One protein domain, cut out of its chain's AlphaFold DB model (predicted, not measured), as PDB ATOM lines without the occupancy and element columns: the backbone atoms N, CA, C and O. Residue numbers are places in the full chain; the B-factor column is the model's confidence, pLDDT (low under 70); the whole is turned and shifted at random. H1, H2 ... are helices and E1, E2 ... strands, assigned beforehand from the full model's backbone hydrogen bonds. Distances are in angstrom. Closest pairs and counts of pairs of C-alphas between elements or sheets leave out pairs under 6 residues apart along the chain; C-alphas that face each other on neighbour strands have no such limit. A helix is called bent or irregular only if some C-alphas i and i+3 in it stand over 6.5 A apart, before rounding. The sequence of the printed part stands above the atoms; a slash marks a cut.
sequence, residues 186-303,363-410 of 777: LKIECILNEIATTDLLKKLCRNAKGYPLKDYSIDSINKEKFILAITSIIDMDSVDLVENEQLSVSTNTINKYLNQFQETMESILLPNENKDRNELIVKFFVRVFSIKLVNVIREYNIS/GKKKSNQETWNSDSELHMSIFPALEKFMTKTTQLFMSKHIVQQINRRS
ATOM      1  N   LEU A 186     -54.800 -18.477  -0.525       92.38
ATOM      2  CA  LEU A 186     -55.036 -17.605  -1.668       92.38
ATOM      3  C   LEU A 186     -53.732 -17.386  -2.436       92.38
ATOM      4  O   LEU A 186     -52.744 -16.898  -1.883       92.38
ATOM      5  N   LYS A 187     -53.735 -17.701  -3.736       91.44
ATOM      6  CA  LYS A 187     -52.619 -17.369  -4.632       91.44
ATOM      7  C   LYS A 187     -52.486 -15.856  -4.750       91.44
ATOM      8  O   LYS A 187     -53.479 -15.162  -4.971       91.44
ATOM      9  N   ILE A 188     -51.252 -15.358  -4.694       89.88
ATOM     10  CA  ILE A 188     -50.975 -13.914  -4.757       89.88
ATOM     11  C   ILE A 188     -51.503 -13.294  -6.061       89.88
ATOM     12  O   ILE A 188     -52.049 -12.195  -6.053       89.88
ATOM     13  N   GLU A 189     -51.408 -14.024  -7.175       89.06
ATOM     14  CA  GLU A 189     -51.954 -13.611  -8.473       89.06
ATOM     15  C   GLU A 189     -53.474 -13.362  -8.432       89.06
ATOM     16  O   GLU A 189     -53.949 -12.438  -9.085       89.06
ATOM     17  N   CYS A 190     -54.245 -14.110  -7.634       90.00
ATOM     18  CA  CYS A 190     -55.688 -13.889  -7.500       90.00
ATOM     19  C   CYS A 190     -55.993 -12.581  -6.753       90.00
ATOM     20  O   CYS A 190     -56.787 -11.779  -7.236       90.00
ATOM     21  N   ILE A 191     -55.320 -12.337  -5.621       90.88
ATOM     22  CA  ILE A 191     -55.513 -11.116  -4.818       90.88
ATOM     23  C   ILE A 191     -55.055  -9.882  -5.602       90.88
ATOM     24  O   ILE A 191     -55.735  -8.861  -5.606       90.88
ATOM     25  N   LEU A 192     -53.927  -9.983  -6.315       89.56
ATOM     26  CA  LEU A 192     -53.449  -8.901  -7.170       89.56
ATOM     27  C   LEU A 192     -54.448  -8.570  -8.282       89.56
ATOM     28  O   LEU A 192     -54.701  -7.391  -8.495       89.56
ATOM     29  N   ASN A 193     -55.046  -9.568  -8.946       88.06
ATOM     30  CA  ASN A 193     -56.088  -9.326  -9.951       88.06
ATOM     31  C   ASN A 193     -57.353  -8.690  -9.344       88.06
ATOM     32  O   ASN A 193     -57.987  -7.874 -10.008       88.06
ATOM     33  N   GLU A 194     -57.703  -9.021  -8.097       90.38
ATOM     34  CA  GLU A 194     -58.839  -8.425  -7.378       90.38
ATOM     35  C   GLU A 194     -58.621  -6.928  -7.094       90.38
ATOM     36  O   GLU A 194     -59.498  -6.113  -7.374       90.38
ATOM     37  N   ILE A 195     -57.433  -6.541  -6.611       88.25
ATOM     38  CA  ILE A 195     -57.107  -5.132  -6.318       88.25
ATOM     39  C   ILE A 195     -56.620  -4.336  -7.541       88.25
ATOM     40  O   ILE A 195     -56.272  -3.162  -7.409       88.25
ATOM     41  N   ALA A 196     -56.575  -4.935  -8.737       83.44
ATOM     42  CA  ALA A 196     -55.980  -4.341  -9.936       83.44
ATOM     43  C   ALA A 196     -56.864  -3.286 -10.636       83.44
ATOM     44  O   ALA A 196     -57.132  -3.352 -11.840       83.44
ATOM     45  N   THR A 197     -57.270  -2.265  -9.883       82.75
ATOM     46  CA  THR A 197     -58.064  -1.116 -10.345       82.75
ATOM     47  C   THR A 197     -57.364  -0.305 -11.443       82.75
ATOM     48  O   THR A 197     -58.029   0.225 -12.332       82.75
ATOM     49  N   THR A 198     -56.027  -0.253 -11.436       82.56
ATOM     50  CA  THR A 198     -55.205   0.447 -12.439       82.56
ATOM     51  C   THR A 198     -54.423  -0.524 -13.325       82.56
ATOM     52  O   THR A 198     -54.059  -1.625 -12.908       82.56
ATOM     53  N   ASP A 199     -54.085  -0.111 -14.548       81.56
ATOM     54  CA  ASP A 199     -53.296  -0.943 -15.473       81.56
ATOM     55  C   ASP A 199     -51.860  -1.210 -14.980       81.56
ATOM     56  O   ASP A 199     -51.255  -2.224 -15.341       81.56
ATOM     57  N   LEU A 200     -51.332  -0.352 -14.098       81.94
ATOM     58  CA  LEU A 200     -50.069  -0.581 -13.390       81.94
ATOM     59  C   LEU A 200     -50.187  -1.729 -12.374       81.94
ATOM     60  O   LEU A 200     -49.323  -2.606 -12.342       81.94
ATOM     61  N   LEU A 201     -51.287  -1.798 -11.618       82.44
ATOM     62  CA  LEU A 201     -51.568  -2.928 -10.725       82.44
ATOM     63  C   LEU A 201     -51.842  -4.221 -11.518       82.44
ATOM     64  O   LEU A 201     -51.285  -5.271 -11.191       82.44
ATOM     65  N   LYS A 202     -52.564  -4.151 -12.649       83.81
ATOM     66  CA  LYS A 202     -52.717  -5.292 -13.584       83.81
ATOM     67  C   LYS A 202     -51.363  -5.789 -14.111       83.81
ATOM     68  O   LYS A 202     -51.208  -6.980 -14.390       83.81
ATOM     69  N   LYS A 203     -50.353  -4.915 -14.230       80.69
ATOM     70  CA  LYS A 203     -48.980  -5.318 -14.578       80.69
ATOM     71  C   LYS A 203     -48.234  -6.035 -13.450       80.69
ATOM     72  O   LYS A 203     -47.341  -6.808 -13.793       80.69
ATOM     73  N   LEU A 204     -48.586  -5.874 -12.166       81.62
ATOM     74  CA  LEU A 204     -48.008  -6.695 -11.086       81.62
ATOM     75  C   LEU A 204     -48.320  -8.177 -11.314       81.62
ATOM     76  O   LEU A 204     -47.396  -8.988 -11.334       81.62
ATOM     77  N   CYS A 205     -49.591  -8.490 -11.587       77.44
ATOM     78  CA  CYS A 205     -50.110  -9.841 -11.838       77.44
ATOM     79  C   CYS A 205     -49.318 -10.598 -12.917       77.44
ATOM     80  O   CYS A 205     -49.108 -11.804 -12.818       77.44
ATOM     81  N   ARG A 206     -48.834  -9.890 -13.947       78.88
ATOM     82  CA  ARG A 206     -48.060 -10.499 -15.036       78.88
ATOM     83  C   ARG A 206     -46.715 -11.012 -14.517       78.88
ATOM     84  O   ARG A 206     -45.901 -10.235 -14.011       78.88
ATOM     85  N   ASN A 207     -46.479 -12.312 -14.705       69.75
ATOM     86  CA  ASN A 207     -45.208 -12.975 -14.414       69.75
ATOM     87  C   ASN A 207     -44.038 -12.258 -15.112       69.75
ATOM     88  O   ASN A 207     -44.061 -12.049 -16.325       69.75
ATOM     89  N   ALA A 208     -43.000 -11.915 -14.347       67.62
ATOM     90  CA  ALA A 208     -41.751 -11.380 -14.879       67.62
ATOM     91  C   ALA A 208     -40.684 -12.489 -14.928       67.62
ATOM     92  O   ALA A 208     -40.735 -13.460 -14.169       67.62
ATOM     93  N   LYS A 209     -39.705 -12.372 -15.834       69.38
ATOM     94  CA  LYS A 209     -38.635 -13.375 -15.960       69.38
ATOM     95  C   LYS A 209     -37.823 -13.422 -14.660       69.38
ATOM     96  O   LYS A 209     -37.243 -12.415 -14.274       69.38
ATOM     97  N   GLY A 210     -37.785 -14.584 -14.005       66.62
ATOM     98  CA  GLY A 210     -37.155 -14.745 -12.687       66.62
ATOM     99  C   GLY A 210     -38.023 -14.305 -11.498       66.62
ATOM    100  O   GLY A 210     -37.483 -14.080 -10.418       66.62
ATOM    101  N   TYR A 211     -39.342 -14.157 -11.690       70.94
ATOM    102  CA  TYR A 211     -40.300 -13.778 -10.646       70.94
ATOM    103  C   TYR A 211     -41.708 -14.385 -10.911       70.94
ATOM    104  O   TYR A 211     -42.584 -13.717 -11.473       70.94
ATOM    105  N   PRO A 212     -41.929 -15.673 -10.568       77.19
ATOM    106  CA  PRO A 212     -43.193 -16.375 -10.801       77.19
ATOM    107  C   PRO A 212     -44.169 -16.227  -9.616       77.19
ATOM    108  O   PRO A 212     -44.140 -17.020  -8.676       77.19
ATOM    109  N   LEU A 213     -45.066 -15.237  -9.670       80.00
ATOM    110  CA  LEU A 213     -46.061 -14.973  -8.611       80.00
ATOM    111  C   LEU A 213     -46.988 -16.160  -8.328       80.00
ATOM    112  O   LEU A 213     -47.345 -16.413  -7.182       80.00
ATOM    113  N   LYS A 214     -47.333 -16.904  -9.382       81.94
ATOM    114  CA  LYS A 214     -48.159 -18.120  -9.346       81.94
ATOM    115  C   LYS A 214     -47.653 -19.229  -8.410       81.94
ATOM    116  O   LYS A 214     -48.431 -20.110  -8.054       81.94
ATOM    117  N   ASP A 215     -46.373 -19.197  -8.029       82.50
ATOM    118  CA  ASP A 215     -45.731 -20.210  -7.185       82.50
ATOM    119  C   ASP A 215     -45.782 -19.844  -5.678       82.50
ATOM    120  O   ASP A 215     -45.121 -20.495  -4.867       82.50
ATOM    121  N   TYR A 216     -46.541 -18.800  -5.307       83.56
ATOM    122  CA  TYR A 216     -46.672 -18.286  -3.940       83.56
ATOM    123  C   TYR A 216     -48.130 -18.020  -3.551       83.56
ATOM    124  O   TYR A 216     -48.958 -17.590  -4.359       83.56
ATOM    125  N   SER A 217     -48.439 -18.273  -2.280       90.06
ATOM    126  CA  SER A 217     -49.761 -18.079  -1.679       90.06
ATOM    127  C   SER A 217     -49.631 -17.510  -0.268       90.06
ATOM    128  O   SER A 217     -48.578 -17.628   0.361       90.06
ATOM    129  N   ILE A 218     -50.715 -16.924   0.228       92.50
ATOM    130  CA  ILE A 218     -50.868 -16.504   1.623       92.50
ATOM    131  C   ILE A 218     -52.099 -17.180   2.235       92.50
ATOM    132  O   ILE A 218     -52.991 -17.635   1.518       92.50
ATOM    133  N   ASP A 219     -52.160 -17.237   3.561       93.25
ATOM    134  CA  ASP A 219     -53.385 -17.601   4.285       93.25
ATOM    135  C   ASP A 219     -54.483 -16.553   4.015       93.25
ATOM    136  O   ASP A 219     -54.205 -15.350   4.051       93.25
ATOM    137  N   SER A 220     -55.726 -16.981   3.756       92.19
ATOM    138  CA  SER A 220     -56.858 -16.080   3.495       92.19
ATOM    139  C   SER A 220     -57.072 -15.032   4.590       92.19
ATOM    140  O   SER A 220     -57.459 -13.906   4.284       92.19
ATOM    141  N   ILE A 221     -56.756 -15.360   5.850       94.06
ATOM    142  CA  ILE A 221     -56.889 -14.450   7.000       94.06
ATOM    143  C   ILE A 221     -55.926 -13.253   6.877       94.06
ATOM    144  O   ILE A 221     -56.191 -12.168   7.392       94.06
ATOM    145  N   ASN A 222     -54.819 -13.412   6.147       95.69
ATOM    146  CA  ASN A 222     -53.823 -12.366   5.928       95.69
ATOM    147  C   ASN A 222     -54.063 -11.525   4.656       95.69
ATOM    148  O   ASN A 222     -53.249 -10.643   4.369       95.69
ATOM    149  N   LYS A 223     -55.161 -11.740   3.910       94.94
ATOM    150  CA  LYS A 223     -55.490 -10.978   2.687       94.94
ATOM    151  C   LYS A 223     -55.447  -9.464   2.907       94.94
ATOM    152  O   LYS A 223     -54.736  -8.770   2.188       94.94
ATOM    153  N   GLU A 224     -56.136  -8.956   3.925       94.75
ATOM    154  CA  GLU A 224     -56.206  -7.508   4.159       94.75
ATOM    155  C   GLU A 224     -54.843  -6.918   4.553       94.75
ATOM    156  O   GLU A 224     -54.496  -5.828   4.107       94.75
ATOM    157  N   LYS A 225     -54.001  -7.663   5.287       95.94
ATOM    158  CA  LYS A 225     -52.615  -7.245   5.574       95.94
ATOM    159  C   LYS A 225     -51.771  -7.149   4.303       95.94
ATOM    160  O   LYS A 225     -51.002  -6.207   4.156       95.94
ATOM    161  N   PHE A 226     -51.918  -8.107   3.385       95.00
ATOM    162  CA  PHE A 226     -51.231  -8.095   2.090       95.00
ATOM    163  C   PHE A 226     -51.649  -6.889   1.237       95.00
ATOM    164  O   PHE A 226     -50.796  -6.231   0.642       95.00
ATOM    165  N   ILE A 227     -52.946  -6.564   1.213       94.50
ATOM    166  CA  ILE A 227     -53.467  -5.387   0.504       94.50
ATOM    167  C   ILE A 227     -52.919  -4.103   1.140       94.50
ATOM    168  O   ILE A 227     -52.326  -3.287   0.437       94.50
ATOM    169  N   LEU A 228     -53.011  -3.959   2.467       95.12
ATOM    170  CA  LEU A 228     -52.472  -2.810   3.204       95.12
ATOM    171  C   LEU A 228     -50.959  -2.620   2.995       95.12
ATOM    172  O   LEU A 228     -50.511  -1.481   2.878       95.12
ATOM    173  N   ALA A 229     -50.180  -3.703   2.891       96.31
ATOM    174  CA  ALA A 229     -48.744  -3.644   2.607       96.31
ATOM    175  C   ALA A 229     -48.429  -3.094   1.203       96.31
ATOM    176  O   ALA A 229     -47.409  -2.440   1.009       96.31
ATOM    177  N   ILE A 230     -49.292  -3.345   0.215       95.06
ATOM    178  CA  ILE A 230     -49.153  -2.783  -1.138       95.06
ATOM    179  C   ILE A 230     -49.602  -1.321  -1.147       95.06
ATOM    180  O   ILE A 230     -48.889  -0.458  -1.663       95.06
ATOM    181  N   THR A 231     -50.764  -1.040  -0.556       94.69
ATOM    182  CA  THR A 231     -51.356   0.299  -0.502       94.69
ATOM    183  C   THR A 231     -50.448   1.291   0.225       94.69
ATOM    184  O   THR A 231     -50.231   2.378  -0.293       94.69
ATOM    185  N   SER A 232     -49.812   0.917   1.341       96.12
ATOM    186  CA  SER A 232     -48.902   1.812   2.081       96.12
ATOM    187  C   SER A 232     -47.672   2.272   1.281       96.12
ATOM    188  O   SER A 232     -47.135   3.348   1.543       96.12
ATOM    189  N   ILE A 233     -47.243   1.501   0.274       96.81
ATOM    190  CA  ILE A 233     -46.154   1.877  -0.640       96.81
ATOM    191  C   ILE A 233     -46.651   2.770  -1.790       96.81
ATOM    192  O   ILE A 233     -45.889   3.587  -2.306       96.81
ATOM    193  N   ILE A 234     -47.916   2.641  -2.194       94.94
ATOM    194  CA  ILE A 234     -48.528   3.433  -3.277       94.94
ATOM    195  C   ILE A 234     -49.033   4.794  -2.766       94.94
ATOM    196  O   ILE A 234     -48.873   5.800  -3.460       94.94
ATOM    197  N   ASP A 235     -49.548   4.824  -1.537       95.06
ATOM    198  CA  ASP A 235     -50.104   6.000  -0.853       95.06
ATOM    199  C   ASP A 235     -49.055   6.731   0.016       95.06
ATOM    200  O   ASP A 235     -49.368   7.683   0.729       95.06
ATOM    201  N   MET A 236     -47.792   6.298  -0.064       95.19
ATOM    202  CA  MET A 236     -46.606   6.999   0.439       95.19
ATOM    203  C   MET A 236     -46.606   8.475   0.014       95.19
ATOM    204  O   MET A 236     -47.032   8.782  -1.097       95.19
ATOM    205  N   ASP A 237     -46.079   9.389   0.830       95.62
ATOM    206  CA  ASP A 237     -45.927  10.788   0.410       95.62
ATOM    207  C   ASP A 237     -44.947  10.897  -0.778       95.62
ATOM    208  O   ASP A 237     -43.901  10.243  -0.805       95.62
ATOM    209  N   SER A 238     -45.292  11.693  -1.791       96.88
ATOM    210  CA  SER A 238     -44.414  11.960  -2.935       96.88
ATOM    211  C   SER A 238     -43.287  12.943  -2.598       96.88
ATOM    212  O   SER A 238     -42.246  12.903  -3.253       96.88
ATOM    213  N   VAL A 239     -43.447  13.767  -1.555       95.75
ATOM    214  CA  VAL A 239     -42.421  14.711  -1.076       95.75
ATOM    215  C   VAL A 239     -41.162  13.977  -0.591       95.75
ATOM    216  O   VAL A 239     -40.056  14.445  -0.833       95.75
ATOM    217  N   ASP A 240     -41.303  12.777  -0.014       94.00
ATOM    218  CA  ASP A 240     -40.184  11.911   0.416       94.00
ATOM    219  C   ASP A 240     -39.309  11.403  -0.762       94.00
ATOM    220  O   ASP A 240     -38.273  10.767  -0.541       94.00
ATOM    221  N   LEU A 241     -39.736  11.635  -2.014       96.38
ATOM    222  CA  LEU A 241     -39.175  11.053  -3.241       96.38
ATOM    223  C   LEU A 241     -38.697  12.101  -4.271       96.38
ATOM    224  O   LEU A 241     -38.176  11.723  -5.329       96.38
ATOM    225  N   VAL A 242     -38.877  13.398  -3.990       95.81
ATOM    226  CA  VAL A 242     -38.589  14.512  -4.909       95.81
ATOM    227  C   VAL A 242     -37.750  15.585  -4.220       95.81
ATOM    228  O   VAL A 242     -38.037  16.007  -3.107       95.81
ATOM    229  N   GLU A 243     -36.742  16.086  -4.927       94.06
ATOM    230  CA  GLU A 243     -35.854  17.157  -4.481       94.06
ATOM    231  C   GLU A 243     -35.673  18.145  -5.639       94.06
ATOM    232  O   GLU A 243     -35.309  17.744  -6.744       94.06
ATOM    233  N   ASN A 244     -35.944  19.436  -5.411       91.00
ATOM    234  CA  ASN A 244     -35.881  20.482  -6.447       91.00
ATOM    235  C   ASN A 244     -36.656  20.113  -7.735       91.00
ATOM    236  O   ASN A 244     -36.128  20.228  -8.838       91.00
ATOM    237  N   GLU A 245     -37.888  19.608  -7.576       90.31
ATOM    238  CA  GLU A 245     -38.779  19.131  -8.656       90.31
ATOM    239  C   GLU A 245     -38.240  17.932  -9.473       90.31
ATOM    240  O   GLU A 245     -38.884  17.472 -10.414       90.31
ATOM    241  N   GLN A 246     -37.106  17.337  -9.079       91.50
ATOM    242  CA  GLN A 246     -36.537  16.137  -9.698       91.50
ATOM    243  C   GLN A 246     -36.686  14.900  -8.809       91.50
ATOM    244  O   GLN A 246     -36.610  14.972  -7.585       91.50
ATOM    245  N   LEU A 247     -36.833  13.722  -9.427       94.88
ATOM    246  CA  LEU A 247     -36.866  12.457  -8.694       94.88
ATOM    247  C   LEU A 247     -35.503  12.224  -8.029       94.88
ATOM    248  O   LEU A 247     -34.495  12.077  -8.730       94.88
ATOM    249  N   SER A 248     -35.494  12.167  -6.700       95.19
ATOM    250  CA  SER A 248     -34.286  12.113  -5.876       95.19
ATOM    251  C   SER A 248     -34.580  11.289  -4.623       95.19
ATOM    252  O   SER A 248     -35.090  11.785  -3.625       95.19
ATOM    253  N   VAL A 249     -34.329   9.980  -4.698       96.12
ATOM    254  CA  VAL A 249     -34.724   9.030  -3.650       96.12
ATOM    255  C   VAL A 249     -33.488   8.468  -2.962       96.12
ATOM    256  O   VAL A 249     -32.692   7.761  -3.584       96.12
ATOM    257  N   SER A 250     -33.311   8.760  -1.673       95.50
ATOM    258  CA  SER A 250     -32.152   8.260  -0.926       95.50
ATOM    259  C   SER A 250     -32.251   6.755  -0.649       95.50
ATOM    260  O   SER A 250     -33.340   6.211  -0.450       95.50
ATOM    261  N   THR A 251     -31.110   6.070  -0.553       95.12
ATOM    262  CA  THR A 251     -31.060   4.653  -0.148       95.12
ATOM    263  C   THR A 251     -31.642   4.446   1.256       95.12
ATOM    264  O   THR A 251     -32.257   3.416   1.515       95.12
ATOM    265  N   ASN A 252     -31.550   5.446   2.141       94.81
ATOM    266  CA  ASN A 252     -32.191   5.413   3.459       94.81
ATOM    267  C   ASN A 252     -33.724   5.462   3.346       94.81
ATOM    268  O   ASN A 252     -34.404   4.709   4.041       94.81
ATOM    269  N   THR A 253     -34.266   6.285   2.440       95.81
ATOM    270  CA  THR A 253     -35.705   6.337   2.130       95.81
ATOM    271  C   THR A 253     -36.183   4.984   1.604       95.81
ATOM    272  O   THR A 253     -37.177   4.448   2.086       95.81
ATOM    273  N   ILE A 254     -35.448   4.381   0.663       96.19
ATOM    274  CA  ILE A 254     -35.817   3.076   0.094       96.19
ATOM    275  C   ILE A 254     -35.765   1.982   1.170       96.19
ATOM    276  O   ILE A 254     -36.706   1.199   1.280       96.19
ATOM    277  N   ASN A 255     -34.726   1.961   2.011       95.56
ATOM    278  CA  ASN A 255     -34.579   0.972   3.084       95.56
ATOM    279  C   ASN A 255     -35.637   1.128   4.194       95.56
ATOM    280  O   ASN A 255     -36.151   0.122   4.672       95.56
ATOM    281  N   LYS A 256     -36.019   2.362   4.566       96.06
ATOM    282  CA  LYS A 256     -37.146   2.659   5.481       96.06
ATOM    283  C   LYS A 256     -38.411   1.921   5.035       96.06
ATOM    284  O   LYS A 256     -39.000   1.179   5.819       96.06
ATOM    285  N   TYR A 257     -38.783   2.081   3.766       96.75
ATOM    286  CA  TYR A 257     -40.003   1.490   3.219       96.75
ATOM    287  C   TYR A 257     -39.868  -0.003   2.892       96.75
ATOM    288  O   TYR A 257     -40.826  -0.749   3.091       96.75
ATOM    289  N   LEU A 258     -38.689  -0.469   2.466       97.00
ATOM    290  CA  LEU A 258     -38.416  -1.896   2.277       97.00
ATOM    291  C   LEU A 258     -38.535  -2.664   3.598       97.00
ATOM    292  O   LEU A 258     -39.176  -3.708   3.618       97.00
ATOM    293  N   ASN A 259     -37.987  -2.143   4.698       96.75
ATOM    294  CA  ASN A 259     -38.038  -2.808   6.002       96.75
ATOM    295  C   ASN A 259     -39.483  -2.937   6.516       96.75
ATOM    296  O   ASN A 259     -39.890  -4.024   6.914       96.75
ATOM    297  N   GLN A 260     -40.283  -1.864   6.433       96.31
ATOM    298  CA  GLN A 260     -41.709  -1.873   6.810       96.31
ATOM    299  C   GLN A 260     -42.532  -2.861   5.963       96.31
ATOM    300  O   GLN A 260     -43.395  -3.586   6.471       96.31
ATOM    301  N   PHE A 261     -42.247  -2.915   4.661       97.00
ATOM    302  CA  PHE A 261     -42.854  -3.882   3.754       97.00
ATOM    303  C   PHE A 261     -42.426  -5.314   4.101       97.00
ATOM    304  O   PHE A 261     -43.267  -6.204   4.178       97.00
ATOM    305  N   GLN A 262     -41.138  -5.542   4.365       96.62
ATOM    306  CA  GLN A 262     -40.575  -6.851   4.684       96.62
ATOM    307  C   GLN A 262     -41.108  -7.413   6.004       96.62
ATOM    308  O   GLN A 262     -41.553  -8.556   6.013       96.62
ATOM    309  N   GLU A 263     -41.161  -6.616   7.073       96.06
ATOM    310  CA  GLU A 263     -41.759  -7.002   8.361       96.06
ATOM    311  C   GLU A 263     -43.200  -7.511   8.183       96.06
ATOM    312  O   GLU A 263     -43.566  -8.589   8.659       96.06
ATOM    313  N   THR A 264     -44.001  -6.785   7.395       96.19
ATOM    314  CA  THR A 264     -45.378  -7.185   7.088       96.19
ATOM    315  C   THR A 264     -45.410  -8.464   6.241       96.19
ATOM    316  O   THR A 264     -46.116  -9.419   6.576       96.19
ATOM    317  N   MET A 265     -44.625  -8.513   5.161       95.06
ATOM    318  CA  MET A 265     -44.640  -9.595   4.173       95.06
ATOM    319  C   MET A 265     -44.068 -10.920   4.706       95.06
ATOM    320  O   MET A 265     -44.585 -11.983   4.362       95.06
ATOM    321  N   GLU A 266     -43.056 -10.895   5.577       94.31
ATOM    322  CA  GLU A 266     -42.503 -12.099   6.215       94.31
ATOM    323  C   GLU A 266     -43.510 -12.799   7.138       94.31
ATOM    324  O   GLU A 266     -43.448 -14.020   7.287       94.31
ATOM    325  N   SER A 267     -44.455 -12.056   7.724       93.25
ATOM    326  CA  SER A 267     -45.495 -12.613   8.604       93.25
ATOM    327  C   SER A 267     -46.660 -13.284   7.859       93.25
ATOM    328  O   SER A 267     -47.447 -14.009   8.472       93.25
ATOM    329  N   ILE A 268     -46.787 -13.048   6.545       94.00
ATOM    330  CA  ILE A 268     -47.940 -13.483   5.733       94.00
ATOM    331  C   ILE A 268     -47.571 -14.396   4.558       94.00
ATOM    332  O   ILE A 268     -48.409 -15.198   4.139       94.00
ATOM    333  N   LEU A 269     -46.344 -14.302   4.031       90.44
ATOM    334  CA  LEU A 269     -45.847 -15.180   2.973       90.44
ATOM    335  C   LEU A 269     -45.495 -16.557   3.526       90.44
ATOM    336  O   LEU A 269     -44.553 -16.717   4.306       90.44
ATOM    337  N   LEU A 270     -46.220 -17.562   3.044       84.25
ATOM    338  CA  LEU A 270     -45.937 -18.958   3.340       84.25
ATOM    339  C   LEU A 270     -44.640 -19.382   2.625       84.25
ATOM    340  O   LEU A 270     -44.454 -19.034   1.451       84.25
ATOM    341  N   PRO A 271     -43.731 -20.109   3.299       68.94
ATOM    342  CA  PRO A 271     -42.489 -20.552   2.685       68.94
ATOM    343  C   PRO A 271     -42.776 -21.539   1.548       68.94
ATOM    344  O   PRO A 271     -43.505 -22.514   1.716       68.94
ATOM    345  N   ASN A 272     -42.162 -21.298   0.391       74.44
ATOM    346  CA  ASN A 272     -42.003 -22.307  -0.647       74.44
ATOM    347  C   ASN A 272     -40.638 -22.962  -0.399       74.44
ATOM    348  O   ASN A 272     -39.623 -22.274  -0.479       74.44
ATOM    349  N   GLU A 273     -40.618 -24.256  -0.067       73.12
ATOM    350  CA  GLU A 273     -39.457 -24.975   0.501       73.12
ATOM    351  C   GLU A 273     -38.159 -24.869  -0.320       73.12
ATOM    352  O   GLU A 273     -37.073 -25.095   0.206       73.12
ATOM    353  N   ASN A 274     -38.258 -24.506  -1.602       69.12
ATOM    354  CA  ASN A 274     -37.148 -24.485  -2.553       69.12
ATOM    355  C   ASN A 274     -36.758 -23.071  -3.038       69.12
ATOM    356  O   ASN A 274     -36.117 -22.951  -4.083       69.12
ATOM    357  N   LYS A 275     -37.181 -21.986  -2.362       76.25
ATOM    358  CA  LYS A 275     -36.937 -20.602  -2.831       76.25
ATOM    359  C   LYS A 275     -36.649 -19.598  -1.713       76.25
ATOM    360  O   LYS A 275     -37.265 -19.639  -0.653       76.25
ATOM    361  N   ASP A 276     -35.774 -18.636  -2.005       86.56
ATOM    362  CA  ASP A 276     -35.486 -17.505  -1.119       86.56
ATOM    363  C   ASP A 276     -36.718 -16.583  -0.988       86.56
ATOM    364  O   ASP A 276     -37.149 -15.909  -1.931       86.56
ATOM    365  N   ARG A 277     -37.301 -16.570   0.217       87.81
ATOM    366  CA  ARG A 277     -38.446 -15.726   0.581       87.81
ATOM    367  C   ARG A 277     -38.083 -14.240   0.583       87.81
ATOM    368  O   ARG A 277     -38.915 -13.411   0.220       87.81
ATOM    369  N   ASN A 278     -36.861 -13.897   0.968       90.88
ATOM    370  CA  ASN A 278     -36.419 -12.520   1.133       90.88
ATOM    371  C   ASN A 278     -36.078 -11.914  -0.238       90.88
ATOM    372  O   ASN A 278     -36.488 -10.787  -0.521       90.88
ATOM    373  N   GLU A 279     -35.467 -12.689  -1.144       89.50
ATOM    374  CA  GLU A 279     -35.315 -12.305  -2.557       89.50
ATOM    375  C   GLU A 279     -36.679 -11.992  -3.201       89.50
ATOM    376  O   GLU A 279     -36.823 -10.995  -3.919       89.50
ATOM    377  N   LEU A 280     -37.712 -12.799  -2.909       87.62
ATOM    378  CA  LEU A 280     -39.071 -12.538  -3.385       87.62
ATOM    379  C   LEU A 280     -39.634 -11.223  -2.837       87.62
ATOM    380  O   LEU A 280     -40.190 -10.445  -3.612       87.62
ATOM    381  N   ILE A 281     -39.517 -10.986  -1.527       92.81
ATOM    382  CA  ILE A 281     -40.024  -9.774  -0.867       92.81
ATOM    383  C   ILE A 281     -39.368  -8.531  -1.467       92.81
ATOM    384  O   ILE A 281     -40.080  -7.619  -1.884       92.81
ATOM    385  N   VAL A 282     -38.038  -8.526  -1.602       93.06
ATOM    386  CA  VAL A 282     -37.289  -7.420  -2.216       93.06
ATOM    387  C   VAL A 282     -37.737  -7.203  -3.663       93.06
ATOM    388  O   VAL A 282     -38.074  -6.080  -4.040       93.06
ATOM    389  N   LYS A 283     -37.833  -8.259  -4.483       91.12
ATOM    390  CA  LYS A 283     -38.318  -8.134  -5.870       91.12
ATOM    391  C   LYS A 283     -39.769  -7.660  -5.955       91.12
ATOM    392  O   LYS A 283     -40.105  -6.925  -6.885       91.12
ATOM    393  N   PHE A 284     -40.627  -8.041  -5.009       92.06
ATOM    394  CA  PHE A 284     -42.012  -7.579  -4.967       92.06
ATOM    395  C   PHE A 284     -42.090  -6.097  -4.606       92.06
ATOM    396  O   PHE A 284     -42.686  -5.323  -5.355       92.06
ATOM    397  N   PHE A 285     -41.398  -5.695  -3.536       95.00
ATOM    398  CA  PHE A 285     -41.245  -4.305  -3.122       95.00
ATOM    399  C   PHE A 285     -40.765  -3.433  -4.287       95.00
ATOM    400  O   PHE A 285     -41.420  -2.452  -4.622       95.00
ATOM    401  N   VAL A 286     -39.696  -3.829  -4.988       94.69
ATOM    402  CA  VAL A 286     -39.151  -3.074  -6.131       94.69
ATOM    403  C   VAL A 286     -40.181  -2.922  -7.267       94.69
ATOM    404  O   VAL A 286     -40.189  -1.879  -7.920       94.69
ATOM    405  N   ARG A 287     -41.094  -3.888  -7.487       92.06
ATOM    406  CA  ARG A 287     -42.193  -3.777  -8.480       92.06
ATOM    407  C   ARG A 287     -43.362  -2.894  -8.031       92.06
ATOM    408  O   ARG A 287     -44.008  -2.300  -8.898       92.06
ATOM    409  N   VAL A 288     -43.655  -2.826  -6.730       94.56
ATOM    410  CA  VAL A 288     -44.711  -1.965  -6.157       94.56
ATOM    411  C   VAL A 288     -44.201  -0.529  -6.008       94.56
ATOM    412  O   VAL A 288     -44.830   0.405  -6.498       94.56
ATOM    413  N   PHE A 289     -43.003  -0.342  -5.454       96.56
ATOM    414  CA  PHE A 289     -42.328   0.954  -5.357       96.56
ATOM    415  C   PHE A 289     -42.102   1.572  -6.747       96.56
ATOM    416  O   PHE A 289     -42.300   2.769  -6.931       96.56
ATOM    417  N   SER A 290     -41.815   0.769  -7.785       95.94
ATOM    418  CA  SER A 290     -41.751   1.286  -9.160       95.94
ATOM    419  C   SER A 290     -43.098   1.746  -9.738       95.94
ATOM    420  O   SER A 290     -43.080   2.406 -10.774       95.94
ATOM    421  N   ILE A 291     -44.249   1.439  -9.118       95.19
ATOM    422  CA  ILE A 291     -45.546   2.080  -9.429       95.19
ATOM    423  C   ILE A 291     -45.598   3.463  -8.781       95.19
ATOM    424  O   ILE A 291     -45.867   4.436  -9.482       95.19
ATOM    425  N   LYS A 292     -45.256   3.582  -7.488       96.31
ATOM    426  CA  LYS A 292     -45.177   4.885  -6.806       96.31
ATOM    427  C   LYS A 292     -44.265   5.855  -7.563       96.31
ATOM    428  O   LYS A 292     -44.658   6.989  -7.803       96.31
ATOM    429  N   LEU A 293     -43.103   5.395  -8.030       96.69
ATOM    430  CA  LEU A 293     -42.182   6.216  -8.824       96.69
ATOM    431  C   LEU A 293     -42.752   6.656 -10.191       96.69
ATOM    432  O   LEU A 293     -42.367   7.719 -10.671       96.69
ATOM    433  N   VAL A 294     -43.676   5.905 -10.814       96.62
ATOM    434  CA  VAL A 294     -44.425   6.410 -11.989       96.62
ATOM    435  C   VAL A 294     -45.373   7.527 -11.564       96.62
ATOM    436  O   VAL A 294     -45.374   8.578 -12.201       96.62
ATOM    437  N   ASN A 295     -46.132   7.329 -10.482       95.81
ATOM    438  CA  ASN A 295     -47.084   8.324  -9.983       95.81
ATOM    439  C   ASN A 295     -46.378   9.655  -9.668       95.81
ATOM    440  O   ASN A 295     -46.815  10.691 -10.156       95.81
ATOM    441  N   VAL A 296     -45.236   9.613  -8.969       96.44
ATOM    442  CA  VAL A 296     -44.397  10.791  -8.662       96.44
ATOM    443  C   VAL A 296     -43.972  11.536  -9.933       96.44
ATOM    444  O   VAL A 296     -44.101  12.756 -10.007       96.44
ATOM    445  N   ILE A 297     -43.515  10.815 -10.965       96.19
ATOM    446  CA  ILE A 297     -43.104  11.414 -12.247       96.19
ATOM    447  C   ILE A 297     -44.276  12.128 -12.945       96.19
ATOM    448  O   ILE A 297     -44.048  13.106 -13.656       96.19
ATOM    449  N   ARG A 298     -45.525  11.682 -12.751       96.25
ATOM    450  CA  ARG A 298     -46.722  12.360 -13.287       96.25
ATOM    451  C   ARG A 298     -47.165  13.538 -12.432       96.25
ATOM    452  O   ARG A 298     -47.464  14.590 -12.978       96.25
ATOM    453  N   GLU A 299     -47.182  13.358 -11.119       96.50
ATOM    454  CA  GLU A 299     -47.604  14.356 -10.133       96.50
ATOM    455  C   GLU A 299     -46.740  15.624 -10.188       96.50
ATOM    456  O   GLU A 299     -47.275  16.729 -10.194       96.50
ATOM    457  N   TYR A 300     -45.422  15.458 -10.337       96.25
ATOM    458  CA  TYR A 300     -44.453  16.552 -10.469       96.25
ATOM    459  C   TYR A 300     -44.102  16.884 -11.932       96.25
ATOM    460  O   TYR A 300     -43.205  17.680 -12.180       96.25
ATOM    461  N   ASN A 301     -44.791  16.280 -12.912       95.38
ATOM    462  CA  ASN A 301     -44.577  16.500 -14.353       95.38
ATOM    463  C   ASN A 301     -43.094  16.394 -14.799       95.38
ATOM    464  O   ASN A 301     -42.627  17.145 -15.655       95.38
ATOM    465  N   ILE A 302     -42.345  15.453 -14.216       93.62
ATOM    466  CA  ILE A 302     -40.889  15.340 -14.388       93.62
ATOM    467  C   ILE A 302     -40.575  14.940 -15.835       93.62
ATOM    468  O   ILE A 302     -40.966  13.855 -16.289       93.62
ATOM    469  N   SER A 303     -39.850  15.788 -16.569       90.31
ATOM    470  CA  SER A 303     -39.538  15.533 -17.974       90.31
ATOM    471  C   SER A 303     -38.375  14.551 -18.140       90.31
ATOM    472  O   SER A 303     -37.524  14.364 -17.266       90.31
ATOM    473  N   GLY A 363     -37.367   0.166 -34.441       86.81
ATOM    474  CA  GLY A 363     -37.979  -1.044 -34.982       86.81
ATOM    475  C   GLY A 363     -39.420  -1.186 -34.503       86.81
ATOM    476  O   GLY A 363     -40.277  -0.382 -34.854       86.81
ATOM    477  N   LYS A 364     -39.680  -2.204 -33.674       87.94
ATOM    478  CA  LYS A 364     -40.967  -2.399 -32.976       87.94
ATOM    479  C   LYS A 364     -40.989  -1.776 -31.567       87.94
ATOM    480  O   LYS A 364     -41.962  -1.956 -30.841       87.94
ATOM    481  N   LYS A 365     -39.916  -1.092 -31.146       89.38
ATOM    482  CA  LYS A 365     -39.816  -0.428 -29.835       89.38
ATOM    483  C   LYS A 365     -40.203   1.041 -29.949       89.38
ATOM    484  O   LYS A 365     -39.755   1.730 -30.868       89.38
ATOM    485  N   LYS A 366     -40.940   1.510 -28.944       91.44
ATOM    486  CA  LYS A 366     -41.216   2.925 -28.691       91.44
ATOM    487  C   LYS A 366     -39.927   3.759 -28.608       91.44
ATOM    488  O   LYS A 366     -38.858   3.245 -28.248       91.44
ATOM    489  N   SER A 367     -40.046   5.048 -28.906       92.12
ATOM    490  CA  SER A 367     -39.020   6.054 -28.623       92.12
ATOM    491  C   SER A 367     -38.802   6.215 -27.113       92.12
ATOM    492  O   SER A 367     -39.550   5.662 -26.295       92.12
ATOM    493  N   ASN A 368     -37.773   6.960 -26.708       92.31
ATOM    494  CA  ASN A 368     -37.544   7.218 -25.288       92.31
ATOM    495  C   ASN A 368     -38.677   8.076 -24.703       92.31
ATOM    496  O   ASN A 368     -39.148   7.780 -23.608       92.31
ATOM    497  N   GLN A 369     -39.160   9.077 -25.449       93.25
ATOM    498  CA  GLN A 369     -40.275   9.941 -25.054       93.25
ATOM    499  C   GLN A 369     -41.591   9.158 -24.963       93.25
ATOM    500  O   GLN A 369     -42.304   9.255 -23.969       93.25
ATOM    501  N   GLU A 370     -41.898   8.314 -25.948       94.06
ATOM    502  CA  GLU A 370     -43.072   7.429 -25.916       94.06
ATOM    503  C   GLU A 370     -42.998   6.400 -24.772       94.06
ATOM    504  O   GLU A 370     -44.024   6.002 -24.220       94.06
ATOM    505  N   THR A 371     -41.787   5.961 -24.411       94.06
ATOM    506  CA  THR A 371     -41.539   5.093 -23.248       94.06
ATOM    507  C   THR A 371     -41.733   5.858 -21.938       94.06
ATOM    508  O   THR A 371     -42.344   5.322 -21.017       94.06
ATOM    509  N   TRP A 372     -41.270   7.110 -21.860       94.81
ATOM    510  CA  TRP A 372     -41.424   7.981 -20.692       94.81
ATOM    511  C   TRP A 372     -42.879   8.376 -20.452       94.81
ATOM    512  O   TRP A 372     -43.342   8.330 -19.317       94.81
ATOM    513  N   ASN A 373     -43.622   8.701 -21.512       94.62
ATOM    514  CA  ASN A 373     -45.023   9.128 -21.450       94.62
ATOM    515  C   ASN A 373     -45.990   7.952 -21.222       94.62
ATOM    516  O   ASN A 373     -47.123   8.154 -20.802       94.62
ATOM    517  N   SER A 374     -45.566   6.715 -21.492       94.69
ATOM    518  CA  SER A 374     -46.394   5.522 -21.313       94.69
ATOM    519  C   SER A 374     -46.106   4.872 -19.960       94.69
ATOM    520  O   SER A 374     -45.153   4.110 -19.845       94.69
ATOM    521  N   ASP A 375     -46.951   5.118 -18.955       94.38
ATOM    522  CA  ASP A 375     -46.850   4.586 -17.576       94.38
ATOM    523  C   ASP A 375     -46.448   3.105 -17.527       94.38
ATOM    524  O   ASP A 375     -45.527   2.701 -16.822       94.38
ATOM    525  N   SER A 376     -47.118   2.310 -18.360       91.00
ATOM    526  CA  SER A 376     -46.883   0.887 -18.600       91.00
ATOM    527  C   SER A 376     -45.424   0.552 -18.953       91.00
ATOM    528  O   SER A 376     -44.893  -0.452 -18.475       91.00
ATOM    529  N   GLU A 377     -44.770   1.352 -19.793       92.38
ATOM    530  CA  GLU A 377     -43.396   1.124 -20.261       92.38
ATOM    531  C   GLU A 377     -42.355   1.847 -19.397       92.38
ATOM    532  O   GLU A 377     -41.245   1.333 -19.206       92.38
ATOM    533  N   LEU A 378     -42.734   2.973 -18.788       94.25
ATOM    534  CA  LEU A 378     -41.965   3.647 -17.749       94.25
ATOM    535  C   LEU A 378     -41.804   2.732 -16.524       94.25
ATOM    536  O   LEU A 378     -40.671   2.460 -16.140       94.25
ATOM    537  N   HIS A 379     -42.881   2.142 -15.991       93.50
ATOM    538  CA  HIS A 379     -42.844   1.146 -14.900       93.50
ATOM    539  C   HIS A 379     -41.871   0.001 -15.196       93.50
ATOM    540  O   HIS A 379     -40.952  -0.274 -14.419       93.50
ATOM    541  N   MET A 380     -42.002  -0.599 -16.385       90.19
ATOM    542  CA  MET A 380     -41.113  -1.662 -16.854       90.19
ATOM    543  C   MET A 380     -39.656  -1.207 -16.996       90.19
ATOM    544  O   MET A 380     -38.774  -2.058 -17.106       90.19
ATOM    545  N   SER A 381     -39.382   0.096 -17.092       92.81
ATOM    546  CA  SER A 381     -38.039   0.689 -17.184       92.81
ATOM    547  C   SER A 381     -37.478   1.085 -15.816       92.81
ATOM    548  O   SER A 381     -36.281   0.907 -15.593       92.81
ATOM    549  N   ILE A 382     -38.331   1.529 -14.887       94.38
ATOM    550  CA  ILE A 382     -37.978   1.823 -13.493       94.38
ATOM    551  C   ILE A 382     -37.608   0.538 -12.751       94.38
ATOM    552  O   ILE A 382     -36.535   0.498 -12.159       94.38
ATOM    553  N   PHE A 383     -38.429  -0.520 -12.828       91.25
ATOM    554  CA  PHE A 383     -38.200  -1.786 -12.110       91.25
ATOM    555  C   PHE A 383     -36.736  -2.294 -12.204       91.25
ATOM    556  O   PHE A 383     -36.074  -2.376 -11.168       91.25
ATOM    557  N   PRO A 384     -36.155  -2.535 -13.400       91.81
ATOM    558  CA  PRO A 384     -34.777  -3.020 -13.515       91.81
ATOM    559  C   PRO A 384     -33.710  -1.919 -13.354       91.81
ATOM    560  O   PRO A 384     -32.523  -2.228 -13.236       91.81
ATOM    561  N   ALA A 385     -34.087  -0.633 -13.369       93.81
ATOM    562  CA  ALA A 385     -33.181   0.453 -12.993       93.81
ATOM    563  C   ALA A 385     -32.995   0.508 -11.467       93.81
ATOM    564  O   ALA A 385     -31.874   0.714 -11.003       93.81
ATOM    565  N   LEU A 386     -34.080   0.290 -10.716       94.31
ATOM    566  CA  LEU A 386     -34.115   0.243  -9.258       94.31
ATOM    567  C   LEU A 386     -33.512  -1.063  -8.719       94.31
ATOM    568  O   LEU A 386     -32.668  -1.010  -7.833       94.31
ATOM    569  N   GLU A 387     -33.818  -2.218  -9.320       91.50
ATOM    570  CA  GLU A 387     -33.154  -3.501  -9.015       91.50
ATOM    571  C   GLU A 387     -31.620  -3.368  -9.130       91.50
ATOM    572  O   GLU A 387     -30.885  -3.676  -8.195       91.50
ATOM    573  N   LYS A 388     -31.127  -2.769 -10.226       91.62
ATOM    574  CA  LYS A 388     -29.696  -2.468 -10.442       91.62
ATOM    575  C   LYS A 388     -29.150  -1.298  -9.599       91.62
ATOM    576  O   LYS A 388     -27.950  -1.011  -9.646       91.62
ATOM    577  N   PHE A 389     -30.000  -0.583  -8.868       93.38
ATOM    578  CA  PHE A 389     -29.582   0.416  -7.888       93.38
ATOM    579  C   PHE A 389     -29.401  -0.215  -6.504       93.38
ATOM    580  O   PHE A 389     -28.374   0.028  -5.881       93.38
ATOM    581  N   MET A 390     -30.320  -1.089  -6.080       90.69
ATOM    582  CA  MET A 390     -30.246  -1.797  -4.792       90.69
ATOM    583  C   MET A 390     -28.965  -2.633  -4.638       90.69
ATOM    584  O   MET A 390     -28.457  -2.787  -3.534       90.69
ATOM    585  N   THR A 391     -28.382  -3.126  -5.737       89.69
ATOM    586  CA  THR A 391     -27.101  -3.861  -5.725       89.69
ATOM    587  C   THR A 391     -25.854  -2.954  -5.706       89.69
ATOM    588  O   THR A 391     -24.803  -3.359  -6.212       89.69
ATOM    589  N   LYS A 392     -25.943  -1.701  -5.238       88.75
ATOM    590  CA  LYS A 392     -24.836  -0.728  -5.269       88.75
ATOM    591  C   LYS A 392     -24.713   0.073  -3.977       88.75
ATOM    592  O   LYS A 392     -25.694   0.396  -3.326       88.75
ATOM    593  N   THR A 393     -23.498   0.551  -3.725       80.31
ATOM    594  CA  THR A 393     -23.155   1.529  -2.678       80.31
ATOM    595  C   THR A 393     -23.556   2.979  -3.006       80.31
ATOM    596  O   THR A 393     -23.180   3.903  -2.289       80.31
ATOM    597  N   THR A 394     -24.297   3.224  -4.094       76.62
ATOM    598  CA  THR A 394     -24.776   4.567  -4.457       76.62
ATOM    599  C   THR A 394     -25.888   5.022  -3.515       76.62
ATOM    600  O   THR A 394     -26.848   4.287  -3.319       76.62
ATOM    601  N   GLN A 395     -25.785   6.240  -2.976       90.38
ATOM    602  CA  GLN A 395     -26.696   6.762  -1.943       90.38
ATOM    603  C   GLN A 395     -28.021   7.348  -2.466       90.38
ATOM    604  O   GLN A 395     -28.920   7.594  -1.663       90.38
ATOM    605  N   LEU A 396     -28.143   7.610  -3.774       93.88
ATOM    606  CA  LEU A 396     -29.252   8.385  -4.344       93.88
ATOM    607  C   LEU A 396     -29.723   7.832  -5.698       93.88
ATOM    608  O   LEU A 396     -28.940   7.748  -6.650       93.88
ATOM    609  N   PHE A 397     -31.001   7.473  -5.800       94.81
ATOM    610  CA  PHE A 397     -31.657   7.054  -7.036       94.81
ATOM    611  C   PHE A 397     -32.347   8.249  -7.702       94.81
ATOM    612  O   PHE A 397     -33.231   8.861  -7.114       94.81
ATOM    613  N   MET A 398     -31.961   8.562  -8.944       93.94
ATOM    614  CA  MET A 398     -32.476   9.717  -9.689       93.94
ATOM    615  C   MET A 398     -33.016   9.326 -11.070       93.94
ATOM    616  O   MET A 398     -32.628   8.285 -11.615       93.94
ATOM    617  N   SER A 399     -33.805  10.206 -11.698       91.94
ATOM    618  CA  SER A 399     -34.366  10.020 -13.054       91.94
ATOM    619  C   SER A 399     -33.346   9.548 -14.100       91.94
ATOM    620  O   SER A 399     -33.659   8.702 -14.943       91.94
ATOM    621  N   LYS A 400     -32.085  10.002 -14.011       89.62
ATOM    622  CA  LYS A 400     -30.994   9.587 -14.912       89.62
ATOM    623  C   LYS A 400     -30.715   8.077 -14.920       89.62
ATOM    624  O   LYS A 400     -30.221   7.557 -15.917       89.62
ATOM    625  N   HIS A 401     -31.067   7.337 -13.865       92.44
ATOM    626  CA  HIS A 401     -30.975   5.870 -13.842       92.44
ATOM    627  C   HIS A 401     -32.079   5.201 -14.667       92.44
ATOM    628  O   HIS A 401     -31.812   4.223 -15.370       92.44
ATOM    629  N   ILE A 402     -33.291   5.762 -14.633       93.75
ATOM    630  CA  ILE A 402     -34.430   5.330 -15.450       93.75
ATOM    631  C   ILE A 402     -34.110   5.596 -16.926       93.75
ATOM    632  O   ILE A 402     -34.174   4.687 -17.752       93.75
ATOM    633  N   VAL A 403     -33.647   6.807 -17.246       90.06
ATOM    634  CA  VAL A 403     -33.257   7.203 -18.608       90.06
ATOM    635  C   VAL A 403     -32.081   6.385 -19.143       90.06
ATOM    636  O   VAL A 403     -32.113   5.969 -20.300       90.06
ATOM    637  N   GLN A 404     -31.078   6.043 -18.328       88.38
ATOM    638  CA  GLN A 404     -30.041   5.078 -18.727       88.38
ATOM    639  C   GLN A 404     -30.612   3.696 -19.081       88.38
ATOM    640  O   GLN A 404     -30.054   3.006 -19.932       88.38
ATOM    641  N   GLN A 405     -31.692   3.263 -18.430       90.44
ATOM    642  CA  GLN A 405     -32.307   1.960 -18.675       90.44
ATOM    643  C   GLN A 405     -33.248   1.970 -19.893       90.44
ATOM    644  O   GLN A 405     -33.273   0.990 -20.639       90.44
ATOM    645  N   ILE A 406     -33.933   3.087 -20.158       90.06
ATOM    646  CA  ILE A 406     -34.658   3.340 -21.414       90.06
ATOM    647  C   ILE A 406     -33.665   3.367 -22.590       90.06
ATOM    648  O   ILE A 406     -33.817   2.610 -23.550       90.06
ATOM    649  N   ASN A 407     -32.563   4.113 -22.462       84.75
ATOM    650  CA  ASN A 407     -31.503   4.184 -23.473       84.75
ATOM    651  C   ASN A 407     -30.790   2.846 -23.740       84.75
ATOM    652  O   ASN A 407     -30.220   2.677 -24.810       84.75
ATOM    653  N   ARG A 408     -30.831   1.863 -22.829       81.88
ATOM    654  CA  ARG A 408     -30.356   0.489 -23.115       81.88
ATOM    655  C   ARG A 408     -31.336  -0.329 -23.959       81.88
ATOM    656  O   ARG A 408     -30.932  -1.319 -24.560       81.88
ATOM    657  N   ARG A 409     -32.618   0.040 -23.988       77.12
ATOM    658  CA  ARG A 409     -33.651  -0.633 -24.792       77.12
ATOM    659  C   ARG A 409     -33.700  -0.075 -26.205       77.12
ATOM    660  O   ARG A 409     -33.763  -0.864 -27.148       77.12
ATOM    661  N   SER A 410     -33.609   1.246 -26.328       68.94
ATOM    662  CA  SER A 410     -33.667   1.994 -27.589       68.94
ATOM    663  C   SER A 410     -32.388   2.819 -27.815       68.94
ATOM    664  O   SER A 410     -32.451   3.988 -28.200       68.94
TER     665      SER A 410
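AT A GLANCE: This is residues 186 to 303 and 363 to 410 of the 777 residues of an uncharacterized protein of Legionella drancourtii LLAP12 (UniProt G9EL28). One long helix, H5, runs through the middle of a helical body: the antiparallel pair H3 and H4 covers one side of it, while on the opposite side H7 crosses it and H2, from the hairpin H1 and H2, packs on it as well. H8 and H6 adjoin H7 on the side away from H5, and a small two-stranded sheet, E2 and E3, sits near the later part of H5, with E1 at the other end of the body. The printed part has 166 residues, with eight named helices and three named strands in the order H1 H2 E1 H3 E2 H4 H5 H6 H7 E3 H8; the sheet's order is E2 - E3, antiparallel, and the class is mostly helix. The whole is compact and rounded, with a radius of gyration of the C-alphas of 15.8 A and spans of 43 by 37 by 29 A.

HOW THE PARTS SIT: In the sheet, E2, residues 246 to 250, and E3, residues 396 to 398, are antiparallel neighbours, their directions at 154 degrees. N 249 and O 397 are 2.9 A apart and N 397 and O 249 are 2.8 A apart, both within hydrogen-bond range. The closest C-alphas of E2 and H5, residues 277 to 299, are those of Leu 247 and Ile 297, 7.3 A apart. H5 touches H7, residues 375 to 390, opposite ways at a steep tilt of 51 degrees, closest at the C-alphas of Ser 290 and Phe 383, 5.5 A. These two helices are the hub, touching four other helices each. H4, residues 251 to 266, touches H5 at a steep tilt of 52 degrees, with C-alphas 262 and 281 closest at 6.3 A. H3, residues 220 to 234, touches H4 at a shallow tilt of 10 degrees, opposite ways, closest at the C-alphas of Ala 229 and Phe 261, 6.0 A. With residues 230 to 234 alone, H3 also touches H5, the C-alphas of Ile 234 and Lys 292 being closest at 5.1 A. H2, residues 199 to 205, touches residues 287 to 291 of H5 at a shallow tilt of 5 degrees, opposite ways, with C-alphas 200 and 291 closest at 6.6 A. H1, residues 188 to 194, forms a helical hairpin with H2, closest at C-alphas 189 and 205, 5.4 A. H8, residues 399 to 409, touches H7 at 73 degrees, only just about perpendicular, with C-alphas 382 and 402 closest at 5.4 A. H6, residues 368 to 373, touches H8, closest at C-alphas 368 and 406, 6.2 A; H6 and H7 only just touch, only at the corner, with 3 pairs of C-alphas within 8 A. E1, residues 217 to 219, pairs with no named strand, but residues 186 to 187 pair antiparallel with its residues 217 to 218. Every O i to N i+4 pair is within hydrogen-bond range in H1, H4 and H6; the counts are 2 of 3 in H2, 8 of 11 in H3, 17 of 19 in H5, 10 of 12 in H7 and 6 of 7 in H8.

IN THESE COORDINATES: E2 is 12.6 A long and E3 6.4 A. H5 measures 33.2 A, from C-alpha 277 at (-38.446, -15.726, 0.581) to C-alpha 299 at (-47.604, 14.356, -10.133). H3 is 22.3 A long, H7 21.9 A, H4 21.3 A and H8 15.9 A; H3 is irregular, with C-alphas 221 and 224 7.5 A apart. H2 is 10.1 A long, H1 9.9 A, H6 8.6 A and E1 7.0 A. H1 begins at C-alpha 188, (-50.975, -13.914, -4.757), and H8 ends at C-alpha 409, (-33.651, -0.633, -24.792).

THE WHOLE: The two C-alphas farthest apart are those of Ile 221 and Gly 363, 48.0 A. Residues 304 to 362 are not printed, and C-alphas 303 and 363 are 23.8 A apart across the cut. The links from H2 to E1 and from H3 to E2 are long, with 11 residues each. The mean pLDDT of the printed part is 90.2; residues 207 to 210, 271, 274 and 410 are under 70.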